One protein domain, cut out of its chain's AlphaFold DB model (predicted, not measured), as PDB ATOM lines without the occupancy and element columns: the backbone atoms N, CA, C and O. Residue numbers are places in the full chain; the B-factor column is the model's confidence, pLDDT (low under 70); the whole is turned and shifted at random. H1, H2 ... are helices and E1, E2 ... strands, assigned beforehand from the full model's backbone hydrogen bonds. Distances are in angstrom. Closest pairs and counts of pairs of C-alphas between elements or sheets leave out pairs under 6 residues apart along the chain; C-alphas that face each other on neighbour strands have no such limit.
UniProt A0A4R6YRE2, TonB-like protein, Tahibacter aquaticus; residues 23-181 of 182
ATOM      1  N   PHE A  23     310.005 188.732 370.210       86.25
ATOM      2  CA  PHE A  23     311.445 189.005 370.249       86.25
ATOM      3  C   PHE A  23     311.669 190.450 369.819       86.25
ATOM      4  O   PHE A  23     311.284 190.821 368.707       86.25
ATOM      5  N   ARG A  24     312.281 191.264 370.678       83.56
ATOM      6  CA  ARG A  24     312.562 192.672 370.398       83.56
ATOM      7  C   ARG A  24     313.979 193.048 370.791       83.56
ATOM      8  O   ARG A  24     314.507 192.564 371.781       83.56
ATOM      9  N   ASP A  25     314.558 193.966 370.029       80.69
ATOM     10  CA  ASP A  25     315.806 194.616 370.420       80.69
ATOM     11  C   ASP A  25     315.564 195.517 371.636       80.69
ATOM     12  O   ASP A  25     314.473 196.071 371.793       80.69
ATOM     13  N   ARG A  26     316.601 195.734 372.452       73.38
ATOM     14  CA  ARG A  26     316.518 196.560 373.669       73.38
ATOM     15  C   ARG A  26     315.914 197.945 373.431       73.38
ATOM     16  O   ARG A  26     315.123 198.437 374.223       73.38
ATOM     17  N   GLU A  27     316.274 198.592 372.332       74.38
ATOM     18  CA  GLU A  27     315.778 199.938 372.014       74.38
ATOM     19  C   GLU A  27     314.282 199.942 371.662       74.38
ATOM     20  O   GLU A  27     313.615 200.971 371.745       74.38
ATOM     21  N   LYS A  28     313.731 198.777 371.304       81.25
ATOM     22  CA  LYS A  28     312.352 198.584 370.844       81.25
ATOM     23  C   LYS A  28     311.422 198.026 371.923       81.25
ATOM     24  O   LYS A  28     310.292 197.664 371.593       81.25
ATOM     25  N   ILE A  29     311.874 197.927 373.178       87.12
ATOM     26  CA  ILE A  29     311.012 197.535 374.309       87.12
ATOM     27  C   ILE A  29     310.511 198.722 375.132       87.12
ATOM     28  O   ILE A  29     309.671 198.519 375.999       87.12
ATOM     29  N   ALA A  30     310.983 199.948 374.878       87.38
ATOM     30  CA  ALA A  30     310.643 201.127 375.683       87.38
ATOM     31  C   ALA A  30     309.149 201.521 375.632       87.38
ATOM     32  O   ALA A  30     308.666 202.241 376.502       87.38
ATOM     33  N   ASP A  31     308.401 201.045 374.631       88.06
ATOM     34  CA  ASP A  31     306.940 201.178 374.542       88.06
ATOM     35  C   ASP A  31     306.187 200.201 375.466       88.06
ATOM     36  O   ASP A  31     305.008 200.405 375.764       88.06
ATOM     37  N   LEU A  32     306.859 199.143 375.926       87.94
ATOM     38  CA  LEU A  32     306.297 198.086 376.766       87.94
ATOM     39  C   LEU A  32     306.847 198.119 378.193       87.94
ATOM     40  O   LEU A  32     306.090 197.914 379.144       87.94
ATOM     41  N   TRP A  33     308.142 198.385 378.338       92.06
ATOM     42  CA  TRP A  33     308.912 198.146 379.548       92.06
ATOM     43  C   TRP A  33     309.940 199.249 379.786       92.06
ATOM     44  O   TRP A  33     310.669 199.651 378.881       92.06
ATOM     45  N   THR A  34     310.061 199.662 381.043       91.62
ATOM     46  CA  THR A  34     311.124 200.548 381.530       91.62
ATOM     47  C   THR A  34     311.905 199.817 382.607       91.62
ATOM     48  O   THR A  34     311.304 199.211 383.490       91.62
ATOM     49  N   LEU A  35     313.237 199.859 382.561       88.69
ATOM     50  CA  LEU A  35     314.060 199.246 383.602       88.69
ATOM     51  C   LEU A  35     313.812 199.962 384.944       88.69
ATOM     52  O   LEU A  35     314.001 201.171 385.047       88.69
ATOM     53  N   ALA A  36     313.346 199.223 385.948       87.81
ATOM     54  CA  ALA A  36     312.852 199.762 387.216       87.81
ATOM     55  C   ALA A  36     313.920 199.790 388.312       87.81
ATOM     56  O   ALA A  36     313.912 200.684 389.151       87.81
ATOM     57  N   ASN A  37     314.835 198.822 388.307       81.62
ATOM     58  CA  ASN A  37     315.959 198.749 389.240       81.62
ATOM     59  C   ASN A  37     317.289 199.033 388.539       81.62
ATOM     60  O   ASN A  37     318.291 198.380 388.814       81.62
ATOM     61  N   ALA A  38     317.287 200.029 387.651       61.06
ATOM     62  CA  ALA A  38     318.481 200.573 387.015       61.06
ATOM     63  C   ALA A  38     319.388 201.314 388.016       61.06
ATOM     64  O   ALA A  38     319.957 202.345 387.671       61.06
ATOM     65  N   GLU A  39     319.502 200.847 389.266       55.06
ATOM     66  CA  GLU A  39     320.664 201.229 390.055       55.06
ATOM     67  C   GLU A  39     321.881 200.854 389.208       55.06
ATOM     68  O   GLU A  39     321.916 199.750 388.655       55.06
ATOM     69  N   ASP A  40     322.813 201.796 389.052       53.34
ATOM     70  CA  ASP A  40     324.055 201.707 388.274       53.34
ATOM     71  C   ASP A  40     325.012 200.645 388.846       53.34
ATOM     72  O   ASP A  40     326.193 200.897 389.087       53.34
ATOM     73  N   ASN A  41     324.499 199.451 389.134       59.56
ATOM     74  CA  ASN A  41     325.216 198.349 389.716       59.56
ATOM     75  C   ASN A  41     325.445 197.310 388.612       59.56
ATOM     76  O   ASN A  41     324.575 196.484 388.320       59.56
ATOM     77  N   PRO A  42     326.573 197.412 387.908       69.31
ATOM     78  CA  PRO A  42     326.924 196.532 386.801       69.31
ATOM     79  C   PRO A  42     327.151 195.094 387.257       69.31
ATOM     80  O   PRO A  42     327.198 194.817 388.459       69.31
ATOM     81  N   PRO A  43     327.373 194.168 386.309       73.81
ATOM     82  CA  PRO A  43     327.885 192.853 386.645       73.81
ATOM     83  C   PRO A  43     329.127 192.945 387.536       73.81
ATOM     84  O   PRO A  43     330.083 193.664 387.239       73.81
ATOM     85  N   PHE A  44     329.103 192.189 388.628       75.06
ATOM     86  CA  PHE A  44     330.254 192.002 389.495       75.06
ATOM     87  C   PHE A  44     331.123 190.914 388.887       75.06
ATOM     88  O   PHE A  44     330.675 189.772 388.750       75.06
ATOM     89  N   TYR A  45     332.355 191.249 388.528       72.81
ATOM     90  CA  TYR A  45     333.261 190.279 387.929       72.81
ATOM     91  C   TYR A  45     334.146 189.638 389.009       72.81
ATOM     92  O   TYR A  45     334.622 190.355 389.895       72.81
ATOM     93  N   PRO A  46     334.383 188.313 388.944       63.41
ATOM     94  CA  PRO A  46     335.280 187.625 389.868       63.41
ATOM     95  C   PRO A  46     336.691 188.216 389.845       63.41
ATOM     96  O   PRO A  46     337.182 188.599 388.777       63.41
ATOM     97  N   ALA A  47     337.354 188.266 391.001       65.38
ATOM     98  CA  ALA A  47     338.642 188.938 391.159       65.38
ATOM     99  C   ALA A  47     339.738 188.372 390.239       65.38
ATOM    100  O   ALA A  47     340.555 189.112 389.691       65.38
ATOM    101  N   GLU A  48     339.716 187.063 390.005       63.59
ATOM    102  CA  GLU A  48     340.615 186.328 389.115       63.59
ATOM    103  C   GLU A  48     340.521 186.759 387.641       63.59
ATOM    104  O   GLU A  48     341.485 186.619 386.879       63.59
ATOM    105  N   ASN A  49     339.385 187.336 387.240       63.50
ATOM    106  CA  ASN A  49     339.142 187.809 385.878       63.50
ATOM    107  C   ASN A  49     339.576 189.266 385.680       63.50
ATOM    108  O   ASN A  49     339.731 189.731 384.544       63.50
ATOM    109  N   LEU A  50     339.843 189.982 386.773       65.62
ATOM    110  CA  LEU A  50     340.192 191.395 386.771       65.62
ATOM    111  C   LEU A  50     341.689 191.603 386.574       65.62
ATOM    112  O   LEU A  50     342.437 191.906 387.504       65.62
ATOM    113  N   GLN A  51     342.147 191.478 385.333       63.09
ATOM    114  CA  GLN A  51     343.490 191.936 384.985       63.09
ATOM    115  C   GLN A  51     343.428 193.343 384.395       63.09
ATOM    116  O   GLN A  51     342.598 193.646 383.532       63.09
ATOM    117  N   ALA A  52     344.340 194.194 384.857       63.84
ATOM    118  CA  ALA A  52     344.441 195.581 384.433       63.84
ATOM    119  C   ALA A  52     344.586 195.679 382.900       63.84
ATOM    120  O   ALA A  52     345.383 194.958 382.296       63.84
ATOM    121  N   GLY A  53     343.826 196.573 382.266       62.53
ATOM    122  CA  GLY A  53     343.882 196.812 380.821       62.53
ATOM    123  C   GLY A  53     343.013 195.890 379.957       62.53
ATOM    124  O   GLY A  53     343.014 196.059 378.736       62.53
ATOM    125  N   LYS A  54     342.252 194.943 380.533       73.56
ATOM    126  CA  LYS A  54     341.249 194.189 379.762       73.56
ATOM    127  C   LYS A  54     340.056 195.086 379.419       73.56
ATOM    128  O   LYS A  54     339.549 195.840 380.247       73.56
ATOM    129  N   MET A  55     339.591 194.971 378.181       77.25
ATOM    130  CA  MET A  55     338.396 195.642 377.675       77.25
ATOM    131  C   MET A  55     337.531 194.617 376.964       77.25
ATOM    132  O   MET A  55     338.059 193.722 376.289       77.25
ATOM    133  N   GLY A  56     336.221 194.756 377.081       85.50
ATOM    134  CA  GLY A  56     335.322 193.802 376.468       85.50
ATOM    135  C   GLY A  56     333.869 194.213 376.484       85.50
ATOM    136  O   GLY A  56     333.495 195.285 376.963       85.50
ATOM    137  N   CYS A  57     333.067 193.323 375.926       88.62
ATOM    138  CA  CYS A  57     331.626 193.395 375.939       88.62
ATOM    139  C   CYS A  57     331.032 192.005 376.174       88.62
ATOM    140  O   CYS A  57     331.629 190.980 375.817       88.62
ATOM    141  N   VAL A  58     329.844 191.983 376.766       90.19
ATOM    142  CA  VAL A  58     329.033 190.785 376.956       90.19
ATOM    143  C   VAL A  58     327.616 191.099 376.503       90.19
ATOM    144  O   VAL A  58     327.038 192.086 376.946       90.19
ATOM    145  N   ALA A  59     327.067 190.262 375.626       91.19
ATOM    146  CA  ALA A  59     325.662 190.286 375.251       91.19
ATOM    147  C   ALA A  59     324.921 189.148 375.959       91.19
ATOM    148  O   ALA A  59     325.309 187.980 375.838       91.19
ATOM    149  N   VAL A  60     323.844 189.486 376.661       92.50
ATOM    150  CA  VAL A  60     322.966 188.534 377.351       92.50
ATOM    151  C   VAL A  60     321.536 188.684 376.856       92.50
ATOM    152  O   VAL A  60     321.021 189.793 376.791       92.50
ATOM    153  N   GLY A  61     320.908 187.571 376.496       92.81
ATOM    154  CA  GLY A  61     319.495 187.483 376.152       92.81
ATOM    155  C   GLY A  61     318.690 187.028 377.360       92.81
ATOM    156  O   GLY A  61     319.197 186.260 378.174       92.81
ATOM    157  N   PHE A  62     317.463 187.513 377.496       93.38
ATOM    158  CA  PHE A  62     316.546 187.113 378.561       93.38
ATOM    159  C   PHE A  62     315.099 187.420 378.180       93.38
ATOM    160  O   PHE A  62     314.827 188.278 377.334       93.38
ATOM    161  N   GLN A  63     314.167 186.731 378.828       94.50
ATOM    162  CA  GLN A  63     312.747 187.051 378.782       94.50
ATOM    163  C   GLN A  63     312.410 188.027 379.908       94.50
ATOM    164  O   GLN A  63     312.808 187.821 381.050       94.50
ATOM    165  N   ILE A  64     311.669 189.084 379.591       94.00
ATOM    166  CA  ILE A  64     310.948 189.894 380.572       94.00
ATOM    167  C   ILE A  64     309.561 189.280 380.695       94.00
ATOM    168  O   ILE A  64     308.829 189.213 379.708       94.00
ATOM    169  N   GLU A  65     309.209 188.819 381.884       94.75
ATOM    170  CA  GLU A  65     307.907 188.238 382.187       94.75
ATOM    171  C   GLU A  65     306.825 189.310 382.340       94.75
ATOM    172  O   GLU A  65     307.102 190.496 382.507       94.75
ATOM    173  N   ALA A  66     305.552 188.905 382.326       93.00
ATOM    174  CA  ALA A  66     304.434 189.839 382.494       93.00
ATOM    175  C   ALA A  66     304.421 190.560 383.861       93.00
ATOM    176  O   ALA A  66     303.770 191.595 384.001       93.00
ATOM    177  N   ASP A  67     305.126 190.035 384.864       93.69
ATOM    178  CA  ASP A  67     305.315 190.679 386.168       93.69
ATOM    179  C   ASP A  67     306.550 191.601 386.221       93.69
ATOM    180  O   ASP A  67     306.810 192.223 387.251       93.69
ATOM    181  N   GLY A  68     307.295 191.706 385.115       93.38
ATOM    182  CA  GLY A  68     308.507 192.509 385.006       93.38
ATOM    183  C   GLY A  68     309.772 191.833 385.537       93.38
ATOM    184  O   GLY A  68     310.832 192.462 385.542       93.38
ATOM    185  N   SER A  69     309.704 190.581 385.995       95.38
ATOM    186  CA  SER A  69     310.896 189.796 386.325       95.38
ATOM    187  C   SER A  69     311.624 189.321 385.064       95.38
ATOM    188  O   SER A  69     311.036 189.260 383.985       95.38
ATOM    189  N   THR A  70     312.915 189.011 385.187       94.06
ATOM    190  CA  THR A  70     313.691 188.407 384.100       94.06
ATOM    191  C   THR A  70     313.853 186.902 384.293       94.06
ATOM    192  O   THR A  70     314.094 186.421 385.403       94.06
ATOM    193  N   SER A  71     313.732 186.153 383.201       93.62
ATOM    194  CA  SER A  71     313.863 184.695 383.134       93.62
ATOM    195  C   SER A  71     314.628 184.279 381.865       93.62
ATOM    196  O   SER A  71     315.031 185.132 381.073       93.62
ATOM    197  N   ASP A  72     314.897 182.975 381.706       92.81
ATOM    198  CA  ASP A  72     315.608 182.388 380.549       92.81
ATOM    199  C   ASP A  72     316.864 183.174 380.123       92.81
ATOM    200  O   ASP A  72     317.037 183.582 378.975       92.81
ATOM    201  N   VAL A  73     317.732 183.461 381.098       93.19
ATOM    202  CA  VAL A  73     318.918 184.286 380.860       93.19
ATOM    203  C   VAL A  73     320.023 183.460 380.206       93.19
ATOM    204  O   VAL A  73     320.508 182.468 380.769       93.19
ATOM    205  N   GLN A  74     320.483 183.914 379.045       92.75
ATOM    206  CA  GLN A  74     321.475 183.233 378.224       92.75
ATOM    207  C   GLN A  74     322.592 184.180 377.794       92.75
ATOM    208  O   GLN A  74     322.353 185.320 377.400       92.75
ATOM    209  N   VAL A  75     323.836 183.701 377.847       92.56
ATOM    210  CA  VAL A  75     324.981 184.438 377.302       92.56
ATOM    211  C   VAL A  75     324.996 184.226 375.793       92.56
ATOM    212  O   VAL A  75     325.198 183.110 375.327       92.56
ATOM    213  N   LEU A  76     324.778 185.295 375.031       91.75
ATOM    214  CA  LEU A  76     324.732 185.243 373.564       91.75
ATOM    215  C   LEU A  76     326.118 185.414 372.964       91.75
ATOM    216  O   LEU A  76     326.450 184.824 371.935       91.75
ATOM    217  N   ARG A  77     326.924 186.274 373.591       92.06
ATOM    218  CA  ARG A  77     328.259 186.600 373.112       92.06
ATOM    219  C   ARG A  77     329.114 187.175 374.225       92.06
ATOM    220  O   ARG A  77     328.658 188.016 374.993       92.06
ATOM    221  N   VAL A  78     330.382 186.781 374.240       91.50
ATOM    222  CA  VAL A  78     331.415 187.391 375.075       91.50
ATOM    223  C   VAL A  78     332.609 187.728 374.203       91.50
ATOM    224  O   VAL A  78     333.094 186.884 373.449       91.50
ATOM    225  N   VAL A  79     333.098 188.960 374.308       90.19
ATOM    226  CA  VAL A  79     334.314 189.392 373.628       90.19
ATOM    227  C   VAL A  79     335.170 190.166 374.614       90.19
ATOM    228  O   VAL A  79     334.854 191.302 374.952       90.19
ATOM    229  N   VAL A  80     336.282 189.573 375.050       86.19
ATOM    230  CA  VAL A  80     337.224 190.201 375.988       86.19
ATOM    231  C   VAL A  80     338.627 190.133 375.407       86.19
ATOM    232  O   VAL A  80     339.103 189.066 375.023       86.19
ATOM    233  N   ASN A  81     339.297 191.278 375.298       83.44
ATOM    234  CA  ASN A  81     340.632 191.321 374.711       83.44
ATOM    235  C   ASN A  81     341.665 190.635 375.621       83.44
ATOM    236  O   ASN A  81     341.733 190.922 376.817       83.44
ATOM    237  N   GLY A  82     342.474 189.745 375.039       80.12
ATOM    238  CA  GLY A  82     343.551 189.038 375.732       80.12
ATOM    239  C   GLY A  82     343.079 188.154 376.888       80.12
ATOM    240  O   GLY A  82     343.860 187.892 377.797       80.12
ATOM    241  N   ALA A  83     341.800 187.770 376.925       82.12
ATOM    242  CA  ALA A  83     341.273 186.811 377.887       82.12
ATOM    243  C   ALA A  83     341.373 185.389 377.334       82.12
ATOM    244  O   ALA A  83     341.094 185.154 376.158       82.12
ATOM    245  N   GLU A  84     341.748 184.455 378.200       87.62
ATOM    246  CA  GLU A  84     341.570 183.031 377.934       87.62
ATOM    247  C   GLU A  84     340.079 182.660 377.987       87.62
ATOM    248  O   GLU A  84     339.256 183.422 378.501       87.62
ATOM    249  N   GLU A  85     339.723 181.488 377.458       88.00
ATOM    250  CA  GLU A  85     338.325 181.042 377.365       88.00
ATOM    251  C   GLU A  85     337.621 181.040 378.728       88.00
ATOM    252  O   GLU A  85     336.514 181.557 378.847       88.00
ATOM    253  N   GLU A  86     338.283 180.524 379.765       85.56
ATOM    254  CA  GLU A  86     337.705 180.451 381.110       85.56
ATOM    255  C   GLU A  86     337.492 181.837 381.723       85.56
ATOM    256  O   GLU A  86     336.471 182.107 382.353       85.56
ATOM    257  N   GLN A  87     338.411 182.766 381.454       82.44
ATOM    258  CA  GLN A  87     338.249 184.146 381.896       82.44
ATOM    259  C   GLN A  87     337.050 184.793 381.202       82.44
ATOM    260  O   GLN A  87     336.216 185.414 381.856       82.44
ATOM    261  N   ALA A  88     336.935 184.623 379.879       87.00
ATOM    262  CA  ALA A  88     335.792 185.107 379.110       87.00
ATOM    263  C   ALA A  88     334.472 184.499 379.621       87.00
ATOM    264  O   ALA A  88     333.494 185.227 379.797       87.00
ATOM    265  N   ARG A  89     334.449 183.201 379.940       89.00
ATOM    266  CA  ARG A  89     333.293 182.530 380.550       89.00
ATOM    267  C   ARG A  89     332.876 183.210 381.854       89.00
ATOM    268  O   ARG A  89     331.706 183.552 381.992       89.00
ATOM    269  N   GLY A  90     333.827 183.527 382.732       86.44
ATOM    270  CA  GLY A  90     333.548 184.240 383.979       86.44
ATOM    271  C   GLY A  90     332.912 185.627 383.790       86.44
ATOM    272  O   GLY A  90     332.007 185.990 384.542       86.44
ATOM    273  N   PHE A  91     333.305 186.390 382.758       86.00
ATOM    274  CA  PHE A  91     332.612 187.642 382.399       86.00
ATOM    275  C   PHE A  91     331.170 187.388 381.931       86.00
ATOM    276  O   PHE A  91     330.251 188.133 382.289       86.00
ATOM    277  N   GLY A  92     330.956 186.325 381.152       90.50
ATOM    278  CA  GLY A  92     329.629 185.881 380.728       90.50
ATOM    279  C   GLY A  92     328.726 185.518 381.907       90.50
ATOM    280  O   GLY A  92     327.619 186.046 382.018       90.50
ATOM    281  N   ASP A  93     329.213 184.672 382.811       90.19
ATOM    282  CA  ASP A  93     328.453 184.162 383.956       90.19
ATOM    283  C   ASP A  93     328.069 185.277 384.934       90.19
ATOM    284  O   ASP A  93     326.912 185.367 385.353       90.19
ATOM    285  N   ALA A  94     328.997 186.193 385.223       85.81
ATOM    286  CA  ALA A  94     328.720 187.390 386.013       85.81
ATOM    287  C   ALA A  94     327.593 188.240 385.405       85.81
ATOM    288  O   ALA A  94     326.655 188.646 386.097       85.81
ATOM    289  N   THR A  95     327.654 188.475 384.091       88.50
ATOM    290  CA  THR A  95     326.644 189.271 383.376       88.50
ATOM    291  C   THR A  95     325.296 188.557 383.339       88.50
ATOM    292  O   THR A  95     324.256 189.191 383.509       88.50
ATOM    293  N   LYS A  96     325.291 187.229 383.197       91.88
ATOM    294  CA  LYS A  96     324.079 186.408 383.285       91.88
ATOM    295  C   LYS A  96     323.420 186.509 384.665       91.88
ATOM    296  O   LYS A  96     322.205 186.689 384.747       91.88
ATOM    297  N   ILE A  97     324.197 186.436 385.747       89.69
ATOM    298  CA  ILE A  97     323.680 186.595 387.118       89.69
ATOM    299  C   ILE A  97     323.070 187.987 387.306       89.69
ATOM    300  O   ILE A  97     321.992 188.113 387.887       89.69
ATOM    301  N   TRP A  98     323.743 189.023 386.810       88.69
ATOM    302  CA  TRP A  98     323.241 190.395 386.842       88.69
ATOM    303  C   TRP A  98     321.920 190.543 386.075       88.69
ATOM    304  O   TRP A  98     320.941 191.029 386.641       88.69
ATOM    305  N   ALA A  99     321.840 190.033 384.844       90.81
ATOM    306  CA  ALA A  99     320.630 190.117 384.026       90.81
ATOM    307  C   ALA A  99     319.420 189.410 384.666       90.81
ATOM    308  O   ALA A  99     318.304 189.925 384.596       90.81
ATOM    309  N   GLY A 100     319.623 188.297 385.382       91.75
ATOM    310  CA  GLY A 100     318.558 187.614 386.140       91.75
ATOM    311  C   GLY A 100     318.006 188.407 387.339       91.75
ATOM    312  O   GLY A 100     316.940 188.097 387.882       91.75
ATOM    313  N   LYS A 101     318.717 189.455 387.769       90.81
ATOM    314  CA  LYS A 101     318.293 190.353 388.854       90.81
ATOM    315  C   LYS A 101     317.588 191.611 388.342       90.81
ATOM    316  O   LYS A 101     317.019 192.340 389.154       90.81
ATOM    317  N   LEU A 102     317.585 191.870 387.034       90.44
ATOM    318  CA  LEU A 102     316.899 193.029 386.461       90.44
ATOM    319  C   LEU A 102     315.385 192.935 386.669       90.44
ATOM    320  O   LEU A 102     314.791 191.854 386.689       90.44
ATOM    321  N   ARG A 103     314.753 194.086 386.863       93.12
ATOM    322  CA  ARG A 103     313.315 194.243 387.065       93.12
ATOM    323  C   ARG A 103     312.820 195.381 386.202       93.12
ATOM    324  O   ARG A 103     313.402 196.462 386.198       93.12
ATOM    325  N   TYR A 104     311.724 195.141 385.503       93.12
ATOM    326  CA  TYR A 104     311.103 196.086 384.592       93.12
ATOM    327  C   TYR A 104     309.732 196.510 385.110       93.12
ATOM    328  O   TYR A 104     308.973 195.711 385.649       93.12
ATOM    329  N   ALA A 105     309.405 197.784 384.930       93.56
ATOM    330  CA  ALA A 105     308.072 198.318 385.146       93.56
ATOM    331  C   ALA A 105     307.338 198.386 383.800       93.56
ATOM    332  O   ALA A 105     307.929 198.830 382.808       93.56
ATOM    333  N   PRO A 106     306.063 197.977 383.730       94.25
ATOM    334  CA  PRO A 106     305.298 198.082 382.498       94.25
ATOM    335  C   PRO A 106     304.944 199.544 382.193       94.25
ATOM    336  O   PRO A 106     304.455 200.273 383.055       94.25
ATOM    337  N   VAL A 107     305.143 199.957 380.941       91.06
ATOM    338  CA  VAL A 107     304.684 201.257 380.404       91.06
ATOM    339  C   VAL A 107     303.235 201.159 379.903       91.06
ATOM    340  O   VAL A 107     302.508 202.150 379.855       91.06
ATOM    341  N   GLY A 108     302.780 199.943 379.581       83.94
ATOM    342  CA  GLY A 108     301.437 199.657 379.086       83.94
ATOM    343  C   GLY A 108     300.867 198.348 379.628       83.94
ATOM    344  O   GLY A 108     301.052 197.997 380.790       83.94
ATOM    345  N   ARG A 109     300.138 197.606 378.784       85.94
ATOM    346  CA  ARG A 109     299.691 196.254 379.153       85.94
ATOM    347  C   ARG A 109     300.903 195.316 379.116       85.94
ATOM    348  O   ARG A 109     301.434 195.136 378.020       85.94
ATOM    349  N   PRO A 110     301.311 194.714 380.247       83.88
ATOM    350  CA  PRO A 110     302.494 193.868 380.283       83.88
ATOM    351  C   PRO A 110     302.320 192.661 379.365       83.88
ATOM    352  O   PRO A 110     301.264 192.019 379.349       83.88
ATOM    353  N   ARG A 111     303.359 192.365 378.587       88.12
ATOM    354  CA  ARG A 111     303.443 191.175 377.739       88.12
ATOM    355  C   ARG A 111     304.852 190.601 377.813       88.12
ATOM    356  O   ARG A 111     305.795 191.394 377.749       88.12
ATOM    357  N   PRO A 112     304.991 189.269 377.897       90.56
ATOM    358  CA  PRO A 112     306.298 188.649 377.853       90.56
ATOM    359  C   PRO A 112     307.042 188.995 376.562       90.56
ATOM    360  O   PRO A 112     306.458 188.944 375.475       90.56
ATOM    361  N   VAL A 113     308.320 189.345 376.684       92.06
ATOM    362  CA  VAL A 113     309.180 189.674 375.542       92.06
ATOM    363  C   VAL A 113     310.588 189.154 375.784       92.06
ATOM    364  O   VAL A 113     311.153 189.353 376.854       92.06
ATOM    365  N   TYR A 114     311.169 188.516 374.781       92.19
ATOM    366  CA  TYR A 114     312.600 188.276 374.721       92.19
ATOM    367  C   TYR A 114     313.311 189.525 374.227       92.19
ATOM    368  O   TYR A 114     312.961 190.084 373.185       92.19
ATOM    369  N   THR A 115     314.343 189.926 374.955       91.94
ATOM    370  CA  THR A 115     315.247 191.019 374.599       91.94
ATOM    371  C   THR A 115     316.679 190.631 374.946       91.94
ATOM    372  O   THR A 115     316.929 189.568 375.518       91.94
ATOM    373  N   TYR A 116     317.630 191.487 374.600       90.31
ATOM    374  CA  TYR A 116     319.003 191.371 375.066       90.31
ATOM    375  C   TYR A 116     319.507 192.682 375.660       90.31
ATOM    376  O   TYR A 116     318.931 193.748 375.443       90.31
ATOM    377  N   ASP A 117     320.602 192.590 376.402       88.19
ATOM    378  CA  ASP A 117     321.406 193.720 376.846       88.19
ATOM    379  C   ASP A 117     322.865 193.486 376.432       88.19
ATOM    380  O   ASP A 117     323.318 192.341 376.351       88.19
ATOM    381  N   ILE A 118     323.588 194.567 376.141       86.81
ATOM    382  CA  ILE A 118     325.028 194.549 375.894       86.81
ATOM    383  C   ILE A 118     325.683 195.411 376.964       86.81
ATOM    384  O   ILE A 118     325.472 196.622 377.022       86.81
ATOM    385  N   THR A 119     326.529 194.792 377.777       82.81
ATOM    386  CA  THR A 119     327.367 195.491 378.748       82.81
ATOM    387  C   THR A 119     328.786 195.585 378.213       82.81
ATOM    388  O   THR A 119     329.401 194.568 377.904       82.81
ATOM    389  N   THR A 120     329.335 196.795 378.137       80.38
ATOM    390  CA  THR A 120     330.770 197.018 377.918       80.38
ATOM    391  C   THR A 120     331.485 197.291 379.224       80.38
ATOM    392  O   THR A 120     330.943 197.939 380.116       80.38
ATOM    393  N   PHE A 121     332.740 196.871 379.306       75.56
ATOM    394  CA  PHE A 121     333.602 197.192 380.430       75.56
ATOM    395  C   PHE A 121     335.015 197.528 379.962       75.56
ATOM    396  O   PHE A 121     335.525 197.017 378.961       75.56
ATOM    397  N   THR A 122     335.656 198.400 380.730       69.94
ATOM    398  CA  THR A 122     337.071 198.737 380.608       69.94
ATOM    399  C   THR A 122     337.669 198.646 381.997       69.94
ATOM    400  O   THR A 122     337.338 199.449 382.865       69.94
ATOM    401  N   LEU A 123     338.544 197.669 382.218       68.94
ATOM    402  CA  LEU A 123     339.321 197.586 383.447       68.94
ATOM    403  C   LEU A 123     340.515 198.525 383.275       68.94
ATOM    404  O   LEU A 123     341.434 198.220 382.507       68.94
ATOM    405  N   ALA A 124     340.482 199.705 383.901       53.41
ATOM    406  CA  ALA A 124     341.538 200.687 383.700       53.41
ATOM    407  C   ALA A 124     342.894 200.107 384.145       53.41
ATOM    408  O   ALA A 124     342.990 199.348 385.113       53.41
ATOM    409  N   PRO A 125     343.973 200.423 383.422       47.06
ATOM    410  CA  PRO A 125     345.287 199.915 383.754       47.06
ATOM    411  C   PRO A 125     345.944 200.792 384.824       47.06
ATOM    412  O   PRO A 125     346.825 201.568 384.483       47.06
ATOM    413  N   THR A 126     345.580 200.704 386.109       39.78
ATOM    414  CA  THR A 126     346.424 201.302 387.168       39.78
ATOM    415  C   THR A 126     346.376 200.551 388.498       39.78
ATOM    416  O   THR A 126     345.323 200.221 389.034       39.78
ATOM    417  N   LYS A 127     347.579 200.320 389.038       37.66
ATOM    418  CA  LYS A 127     347.897 199.563 390.258       37.66
ATOM    419  C   LYS A 127     347.324 200.128 391.568       37.66
ATOM    420  O   LYS A 127     347.370 199.413 392.559       37.66
ATOM    421  N   ASP A 128     346.772 201.342 391.586       39.72
ATOM    422  CA  ASP A 128     346.622 202.088 392.847       39.72
ATOM    423  C   ASP A 128     345.184 202.495 393.219       39.72
ATOM    424  O   ASP A 128     344.981 203.053 394.293       39.72
ATOM    425  N   ARG A 129     344.166 202.221 392.386       38.69
ATOM    426  CA  ARG A 129     342.762 202.574 392.713       38.69
ATOM    427  C   ARG A 129     341.810 201.390 392.858       38.69
ATOM    428  O   ARG A 129     340.928 201.424 393.706       38.69
ATOM    429  N   TYR A 130     342.039 200.296 392.138       44.19
ATOM    430  CA  TYR A 130     341.137 199.141 392.177       44.19
ATOM    431  C   TYR A 130     341.170 198.341 393.488       44.19
ATOM    432  O   TYR A 130     340.197 197.672 393.803       44.19
ATOM    433  N   ALA A 131     342.246 198.438 394.277       39.91
ATOM    434  CA  ALA A 131     342.332 197.790 395.589       39.91
ATOM    435  C   ALA A 131     341.672 198.598 396.725       39.91
ATOM    436  O   ALA A 131     341.433 198.043 397.792       39.91
ATOM    437  N   ALA A 132     341.409 199.893 396.519       38.84
ATOM    438  CA  ALA A 132     340.831 200.762 397.546       38.84
ATOM    439  C   ALA A 132     339.293 200.790 397.499       38.84
ATOM    440  O   ALA A 132     338.665 200.913 398.546       38.84
ATOM    441  N   ASP A 133     338.710 200.613 396.306       39.66
ATOM    442  CA  ASP A 133     337.259 200.714 396.082       39.66
ATOM    443  C   ASP A 133     336.579 199.356 395.820       39.66
ATOM    444  O   ASP A 133     335.352 199.277 395.765       39.66
ATOM    445  N   ALA A 134     337.352 198.269 395.684       43.81
ATOM    446  CA  ALA A 134     336.817 196.912 395.668       43.81
ATOM    447  C   ALA A 134     336.300 196.556 397.068       43.81
ATOM    448  O   ALA A 134     337.040 196.060 397.917       43.81
ATOM    449  N   LEU A 135     335.020 196.818 397.316       40.97
ATOM    450  CA  LEU A 135     334.321 196.226 398.446       40.97
ATOM    451  C   LEU A 135     333.980 194.782 398.056       40.97
ATOM    452  O   LEU A 135     333.195 194.595 397.124       40.97
ATOM    453  N   PRO A 136     334.569 193.760 398.704       42.88
ATOM    454  CA  PRO A 136     334.066 192.409 398.540       42.88
ATOM    455  C   PRO A 136     332.623 192.393 399.047       42.88
ATOM    456  O   PRO A 136     332.347 192.861 400.157       42.88
ATOM    457  N   ASP A 137     331.697 191.874 398.246       46.81
ATOM    458  CA  ASP A 137     330.416 191.459 398.800       46.81
ATOM    459  C   ASP A 137     330.624 190.246 399.730       46.81
ATOM    460  O   ASP A 137     331.709 189.660 399.811       46.81
ATOM    461  N   GLU A 138     329.583 189.857 400.460       41.97
ATOM    462  CA  GLU A 138     329.618 188.709 401.379       41.97
ATOM    463  C   GLU A 138     329.976 187.366 400.705       41.97
ATOM    464  O   GLU A 138     330.240 186.383 401.397       41.97
ATOM    465  N   ASN A 139     330.044 187.336 399.369       43.62
ATOM    466  CA  ASN A 139     330.384 186.179 398.548       43.62
ATOM    467  C   ASN A 139     331.758 186.306 397.857       43.62
ATOM    468  O   ASN A 139     332.133 185.415 397.095       43.62
ATOM    469  N   GLY A 140     332.521 187.377 398.108       44.44
ATOM    470  CA  GLY A 140     333.839 187.602 397.505       44.44
ATOM    471  C   GLY A 140     333.812 188.142 396.067       44.44
ATOM    472  O   GLY A 140     334.839 188.101 395.389       44.44
ATOM    473  N   LEU A 141     332.672 188.652 395.595       41.72
ATOM    474  CA  LEU A 141     332.536 189.332 394.305       41.72
ATOM    475  C   LEU A 141     332.845 190.830 394.458       41.72
ATOM    476  O   LEU A 141     332.511 191.446 395.468       41.72
ATOM    477  N   THR A 142     333.461 191.436 393.442       46.69
ATOM    478  CA  THR A 142     333.848 192.859 393.445       46.69
ATOM    479  C   THR A 142     333.047 193.663 392.415       46.69
ATOM    480  O   THR A 142     332.963 193.265 391.249       46.69
ATOM    481  N   THR A 143     332.458 194.788 392.834       40.06
ATOM    482  CA  THR A 143     331.785 195.771 391.962       40.06
ATOM    483  C   THR A 143     332.798 196.591 391.164       40.06
ATOM    484  O   THR A 143     333.755 197.107 391.735       40.06
ATOM    485  N   PHE A 144     332.543 196.842 389.873       47.41
ATOM    486  CA  PHE A 144     333.198 197.943 389.145       47.41
ATOM    487  C   PHE A 144     332.190 198.700 388.310       47.41
ATOM    488  O   PHE A 144     331.775 198.176 387.282       47.41
ATOM    489  N   ALA A 145     331.860 199.931 388.707       38.88
ATOM    490  CA  ALA A 145     331.022 200.830 387.919       38.88
ATOM    491  C   ALA A 145     331.541 200.936 386.464       38.88
ATOM    492  O   ALA A 145     332.691 201.347 386.257       38.88
ATOM    493  N   PRO A 146     330.746 200.586 385.433       41.38
ATOM    494  CA  PRO A 146     331.070 200.893 384.059       41.38
ATOM    495  C   PRO A 146     331.061 202.415 383.982       41.38
ATOM    496  O   PRO A 146     330.074 203.049 384.339       41.38
ATOM    497  N   ASN A 147     332.178 202.986 383.534       39.66
ATOM    498  CA  ASN A 147     332.390 204.420 383.300       39.66
ATOM    499  C   ASN A 147     333.026 205.249 384.432       39.66
ATOM    500  O   ASN A 147     332.810 206.459 384.484       39.66
ATOM    501  N   SER A 148     333.923 204.696 385.259       37.78
ATOM    502  CA  SER A 148     334.857 205.549 386.022       37.78
ATOM    503  C   SER A 148     335.963 206.121 385.107       37.78
ATOM    504  O   SER A 148     337.129 205.727 385.176       37.78
ATOM    505  N   THR A 149     335.604 207.022 384.192       41.75
ATOM    506  CA  THR A 149     336.550 207.744 383.327       41.75
ATOM    507  C   THR A 149     336.679 209.198 383.748       41.75
ATOM    508  O   THR A 149     336.019 210.074 383.196       41.75
ATOM    509  N   GLU A 150     337.611 209.480 384.653       36.09
ATOM    510  CA  GLU A 150     338.272 210.785 384.672       36.09
ATOM    511  C   GLU A 150     339.583 210.675 383.883       36.09
ATOM    512  O   GLU A 150     340.601 210.200 384.383       36.09
ATOM    513  N   GLY A 151     339.533 211.076 382.607       33.94
ATOM    514  CA  GLY A 151     340.704 211.201 381.736       33.94
ATOM    515  C   GLY A 151     340.413 210.911 380.258       33.94
ATOM    516  O   GLY A 151     340.379 209.759 379.848       33.94
ATOM    517  N   SER A 152     340.284 211.968 379.446       35.38
ATOM    518  CA  SER A 152     340.199 211.946 377.968       35.38
ATOM    519  C   SER A 152     338.927 211.325 377.353       35.38
ATOM    520  O   SER A 152     338.944 210.239 376.778       35.38
ATOM    521  N   ALA A 153     337.821 212.074 377.409       40.81
ATOM    522  CA  ALA A 153     336.489 211.671 376.935       40.81
ATOM    523  C   ALA A 153     336.406 211.259 375.445       40.81
ATOM    524  O   ALA A 153     335.671 210.339 375.116       40.81
ATOM    525  N   LYS A 154     337.193 211.859 374.536       35.28
ATOM    526  CA  LYS A 154     337.050 211.601 373.084       35.28
ATOM    527  C   LYS A 154     337.561 210.234 372.611       35.28
ATOM    528  O   LYS A 154     336.998 209.656 371.697       35.28
ATOM    529  N   THR A 155     338.615 209.700 373.225       44.78
ATOM    530  CA  THR A 155     339.212 208.403 372.832       44.78
ATOM    531  C   THR A 155     338.514 207.193 373.453       44.78
ATOM    532  O   THR A 155     338.711 206.064 373.005       44.78
ATOM    533  N   THR A 156     337.744 207.414 374.517       48.44
ATOM    534  CA  THR A 156     337.028 206.360 375.246       48.44
ATOM    535  C   THR A 156     335.680 206.071 374.595       48.44
ATOM    536  O   THR A 156     335.306 204.908 374.491       48.44
ATOM    537  N   GLU A 157     334.999 207.099 374.088       47.31
ATOM    538  CA  GLU A 157     333.712 206.978 373.394       47.31
ATOM    539  C   GLU A 157     333.844 206.180 372.085       47.31
ATOM    540  O   GLU A 157     333.200 205.145 371.944       47.31
ATOM    541  N   GLU A 158     334.798 206.529 371.210       51.62
ATOM    542  CA  GLU A 158     335.067 205.776 369.968       51.62
ATOM    543  C   GLU A 158     335.488 204.315 370.232       51.62
ATOM    544  O   GLU A 158     335.129 203.396 369.492       51.62
ATOM    545  N   ARG A 159     336.241 204.058 371.316       57.34
ATOM    546  CA  ARG A 159     336.582 202.684 371.732       57.34
ATOM    547  C   ARG A 159     335.382 201.939 372.302       57.34
ATOM    548  O   ARG A 159     335.267 200.741 372.059       57.34
ATOM    549  N   GLY A 160     334.522 202.614 373.057       55.19
ATOM    550  CA  GLY A 160     333.283 202.061 373.596       55.19
ATOM    551  C   GLY A 160     332.325 201.652 372.480       55.19
ATOM    552  O   GLY A 160     331.872 200.511 372.462       55.19
ATOM    553  N   GLU A 161     332.114 202.522 371.493       57.88
ATOM    554  CA  GLU A 161     331.300 202.231 370.304       57.88
ATOM    555  C   GLU A 161     331.878 201.069 369.485       57.88
ATOM    556  O   GLU A 161     331.151 200.147 369.106       57.88
ATOM    557  N   SER A 162     333.201 201.041 369.286       64.19
ATOM    558  CA  SER A 162     333.876 199.922 368.620       64.19
ATOM    559  C   SER A 162     333.733 198.601 369.389       64.19
ATOM    560  O   SER A 162     333.595 197.542 368.776       64.19
ATOM    561  N   LEU A 163     333.726 198.628 370.726       66.94
ATOM    562  CA  LEU A 163     333.497 197.433 371.542       66.94
ATOM    563  C   LEU A 163     332.038 196.980 371.494       66.94
ATOM    564  O   LEU A 163     331.802 195.785 371.321       66.94
ATOM    565  N   MET A 164     331.074 197.902 371.565       65.50
ATOM    566  CA  MET A 164     329.648 197.589 371.410       65.50
ATOM    567  C   MET A 164     329.388 196.863 370.088       65.50
ATOM    568  O   MET A 164     328.745 195.815 370.086       65.50
ATOM    569  N   GLN A 165     329.980 197.340 368.985       74.31
ATOM    570  CA  GLN A 165     329.867 196.706 367.664       74.31
ATOM    571  C   GLN A 165     330.340 195.247 367.638       74.31
ATOM    572  O   GLN A 165     329.808 194.439 366.881       74.31
ATOM    573  N   ARG A 166     331.303 194.863 368.485       81.44
ATOM    574  CA  ARG A 166     331.803 193.477 368.545       81.44
ATOM    575  C   ARG A 166     330.814 192.516 369.203       81.44
ATOM    576  O   ARG A 166     330.887 191.313 368.931       81.44
ATOM    577  N   CYS A 167     329.906 193.033 370.034       83.94
ATOM    578  CA  CYS A 167     328.861 192.262 370.706       83.94
ATOM    579  C   CYS A 167     327.458 192.437 370.120       83.94
ATOM    580  O   CYS A 167     326.518 191.852 370.654       83.94
ATOM    581  N   VAL A 168     327.309 193.183 369.022       83.88
ATOM    582  CA  VAL A 168     326.032 193.271 368.306       83.88
ATOM    583  C   VAL A 168     325.574 191.876 367.883       83.88
ATOM    584  O   VAL A 168     326.356 191.057 367.393       83.88
ATOM    585  N   ILE A 169     324.284 191.617 368.084       84.25
ATOM    586  CA  ILE A 169     323.614 190.385 367.683       84.25
ATOM    587  C   ILE A 169     322.798 190.694 366.422       84.25
ATOM    588  O   ILE A 169     321.703 191.233 366.511       84.25
ATOM    589  N   GLU A 170     323.355 190.392 365.244       78.88
ATOM    590  CA  GLU A 170     322.774 190.787 363.945       78.88
ATOM    591  C   GLU A 170     321.389 190.175 363.668       78.88
ATOM    592  O   GLU A 170     320.540 190.820 363.059       78.88
ATOM    593  N   ASP A 171     321.144 188.948 364.137       83.19
ATOM    594  CA  ASP A 171     319.844 188.272 364.051       83.19
ATOM    595  C   ASP A 171     319.455 187.741 365.432       83.19
ATOM    596  O   ASP A 171     319.564 186.546 365.743       83.19
ATOM    597  N   PHE A 172     319.074 188.668 366.310       79.69
ATOM    598  CA  PHE A 172     318.661 188.344 367.671       79.69
ATOM    599  C   PHE A 172     317.501 187.333 367.718       79.69
ATOM    600  O   PHE A 172     317.644 186.329 368.426       79.69
ATOM    601  N   PRO A 173     316.406 187.487 366.941       79.88
ATOM    602  CA  PRO A 173     315.323 186.509 366.941       79.88
ATOM    603  C   PRO A 173     315.778 185.097 366.557       79.88
ATOM    604  O   PRO A 173     315.391 184.139 367.227       79.88
ATOM    605  N   ALA A 174     316.603 184.928 365.516       83.06
ATOM    606  CA  ALA A 174     317.093 183.597 365.156       83.06
ATOM    607  C   ALA A 174     318.086 183.042 366.183       83.06
ATOM    608  O   ALA A 174     318.093 181.835 366.429       83.06
ATOM    609  N   THR A 175     318.911 183.903 366.786       83.81
ATOM    610  CA  THR A 175     319.873 183.505 367.825       83.81
ATOM    611  C   THR A 175     319.149 182.967 369.052       83.81
ATOM    612  O   THR A 175     319.462 181.867 369.497       83.81
ATOM    613  N   MET A 176     318.140 183.684 369.550       77.62
ATOM    614  CA  MET A 176     317.374 183.230 370.710       77.62
ATOM    615  C   MET A 176     316.550 181.984 370.418       77.62
ATOM    616  O   MET A 176     316.550 181.072 371.228       77.62
ATOM    617  N   ARG A 177     315.909 181.873 369.248       79.31
ATOM    618  CA  ARG A 177     315.155 180.649 368.908       79.31
ATOM    619  C   ARG A 177     316.024 179.395 368.957       79.31
ATOM    620  O   ARG A 177     315.603 178.397 369.519       79.31
ATOM    621  N   LYS A 178     317.254 179.463 368.438       79.38
ATOM    622  CA  LYS A 178     318.214 178.345 368.512       79.38
ATOM    623  C   LYS A 178     318.617 177.979 369.940       79.38
ATOM    624  O   LYS A 178     319.070 176.866 370.163       79.38
ATOM    625  N   LEU A 179     318.544 178.939 370.852       70.62
ATOM    626  CA  LEU A 179     318.969 178.815 372.240       70.62
ATOM    627  C   LEU A 179     317.816 178.433 373.183       70.62
ATOM    628  O   LEU A 179     318.057 177.881 374.254       70.62
ATOM    629  N   SER A 180     316.575 178.726 372.793       63.22
ATOM    630  CA  SER A 180     315.358 178.386 373.534       63.22
ATOM    631  C   SER A 180     314.722 177.059 373.080       63.22
ATOM    632  O   SER A 180     313.868 176.541 373.795       63.22
ATOM    633  N   ASP A 181     315.124 176.499 371.929       62.44
ATOM    634  CA  ASP A 181     314.758 175.139 371.502       62.44
ATOM    635  C   ASP A 181     315.735 174.106 372.128       62.44
ATOM    636  O   ASP A 181     316.935 174.181 371.850       62.44
TER     637      ASP A 181
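What this domain is: This is residues 23 to 181 of the 182 residues of the protein "TonB-like protein" of Tahibacter aquaticus (UniProt A0A4R6YRE2). A long, twisted sheet of three antiparallel strands forms the middle of a three-layer body, with H1 packed over one face and H3 and H4 over the other. A small two-strand sheet, E1 with E4, sits near one end of the long strands, while the loops around H2 extend past the other end, and residues 150 to 155, of which 153 to 155 belong to H3, stick out. The printed part has 159 residues, with four named helices and five named strands in the order E1 E2 E3 H1 E4 E5 H2 H3 H4; the class is mixed, helices and strands. The larger sheet runs E3 - E2 - E5. The whole is compact, with a radius of gyration of the C-alphas of 16.2 A, and only just elongated, spanning 49 by 32 by 32 A.

How they stand to each other: In the larger sheet, E2, residues 55 to 64, is the inner strand, antiparallel to the edge strands E3, residues 70 to 80, and E5, residues 113 to 122. E2 and E3 form a hairpin, with N 59 and O 77 2.8 A apart; E3 bends by 65 degrees at residue 73. Between E2 and E5, N 58 and O 119 are 2.9 A apart. H1, residues 85 to 99, is on the sheet; its closest C-alphas to E3 are those of Gly 92 and Val 75, 6.0 A apart. On the opposite face, H3, residues 153 to 167, has a height over the sheet of 8.8 A and lies over E2 and E5, slantwise to the strands, at 55 degrees to E2 on the local plane. Its closest C-alphas to E2 are those of Cys 167 and Ala 59, 5.9 A apart. On the same face as H3, H4, residues 172 to 180, runs across the strands at a height over the sheet of 8.7 A. E1, residues 33 to 35, and E4, residues 104 to 106, are antiparallel, with N 105 and O 34 2.8 A apart. H2, residues 130 to 133, is not on the larger sheet. Every O i to N i+4 pair is within hydrogen-bond range in H1 and H4, but 7 of 11 in H3; H2 is too short for such a pair.

Where its parts are: E1 begins at C-alpha 33, (308.912, 198.146, 379.548), and H4 ends at C-alpha 180, (315.358, 178.386, 373.534). E5 measures 29.8 A, E2 28.2 A, E3 25.0 A, H3 21.8 A and H1 21.0 A.

The domain as a whole: The C-alphas of Arg 109 and Lys 127, the two farthest apart, are 49.6 A apart. The printed part has no cut. The links E1 to E2 and H2 to H3 are long, 19 residues each. Mean pLDDT of the printed part is 73.4; residues 38 to 42, 46 to 53, 122 to 164 and 180 to 181 are under 70.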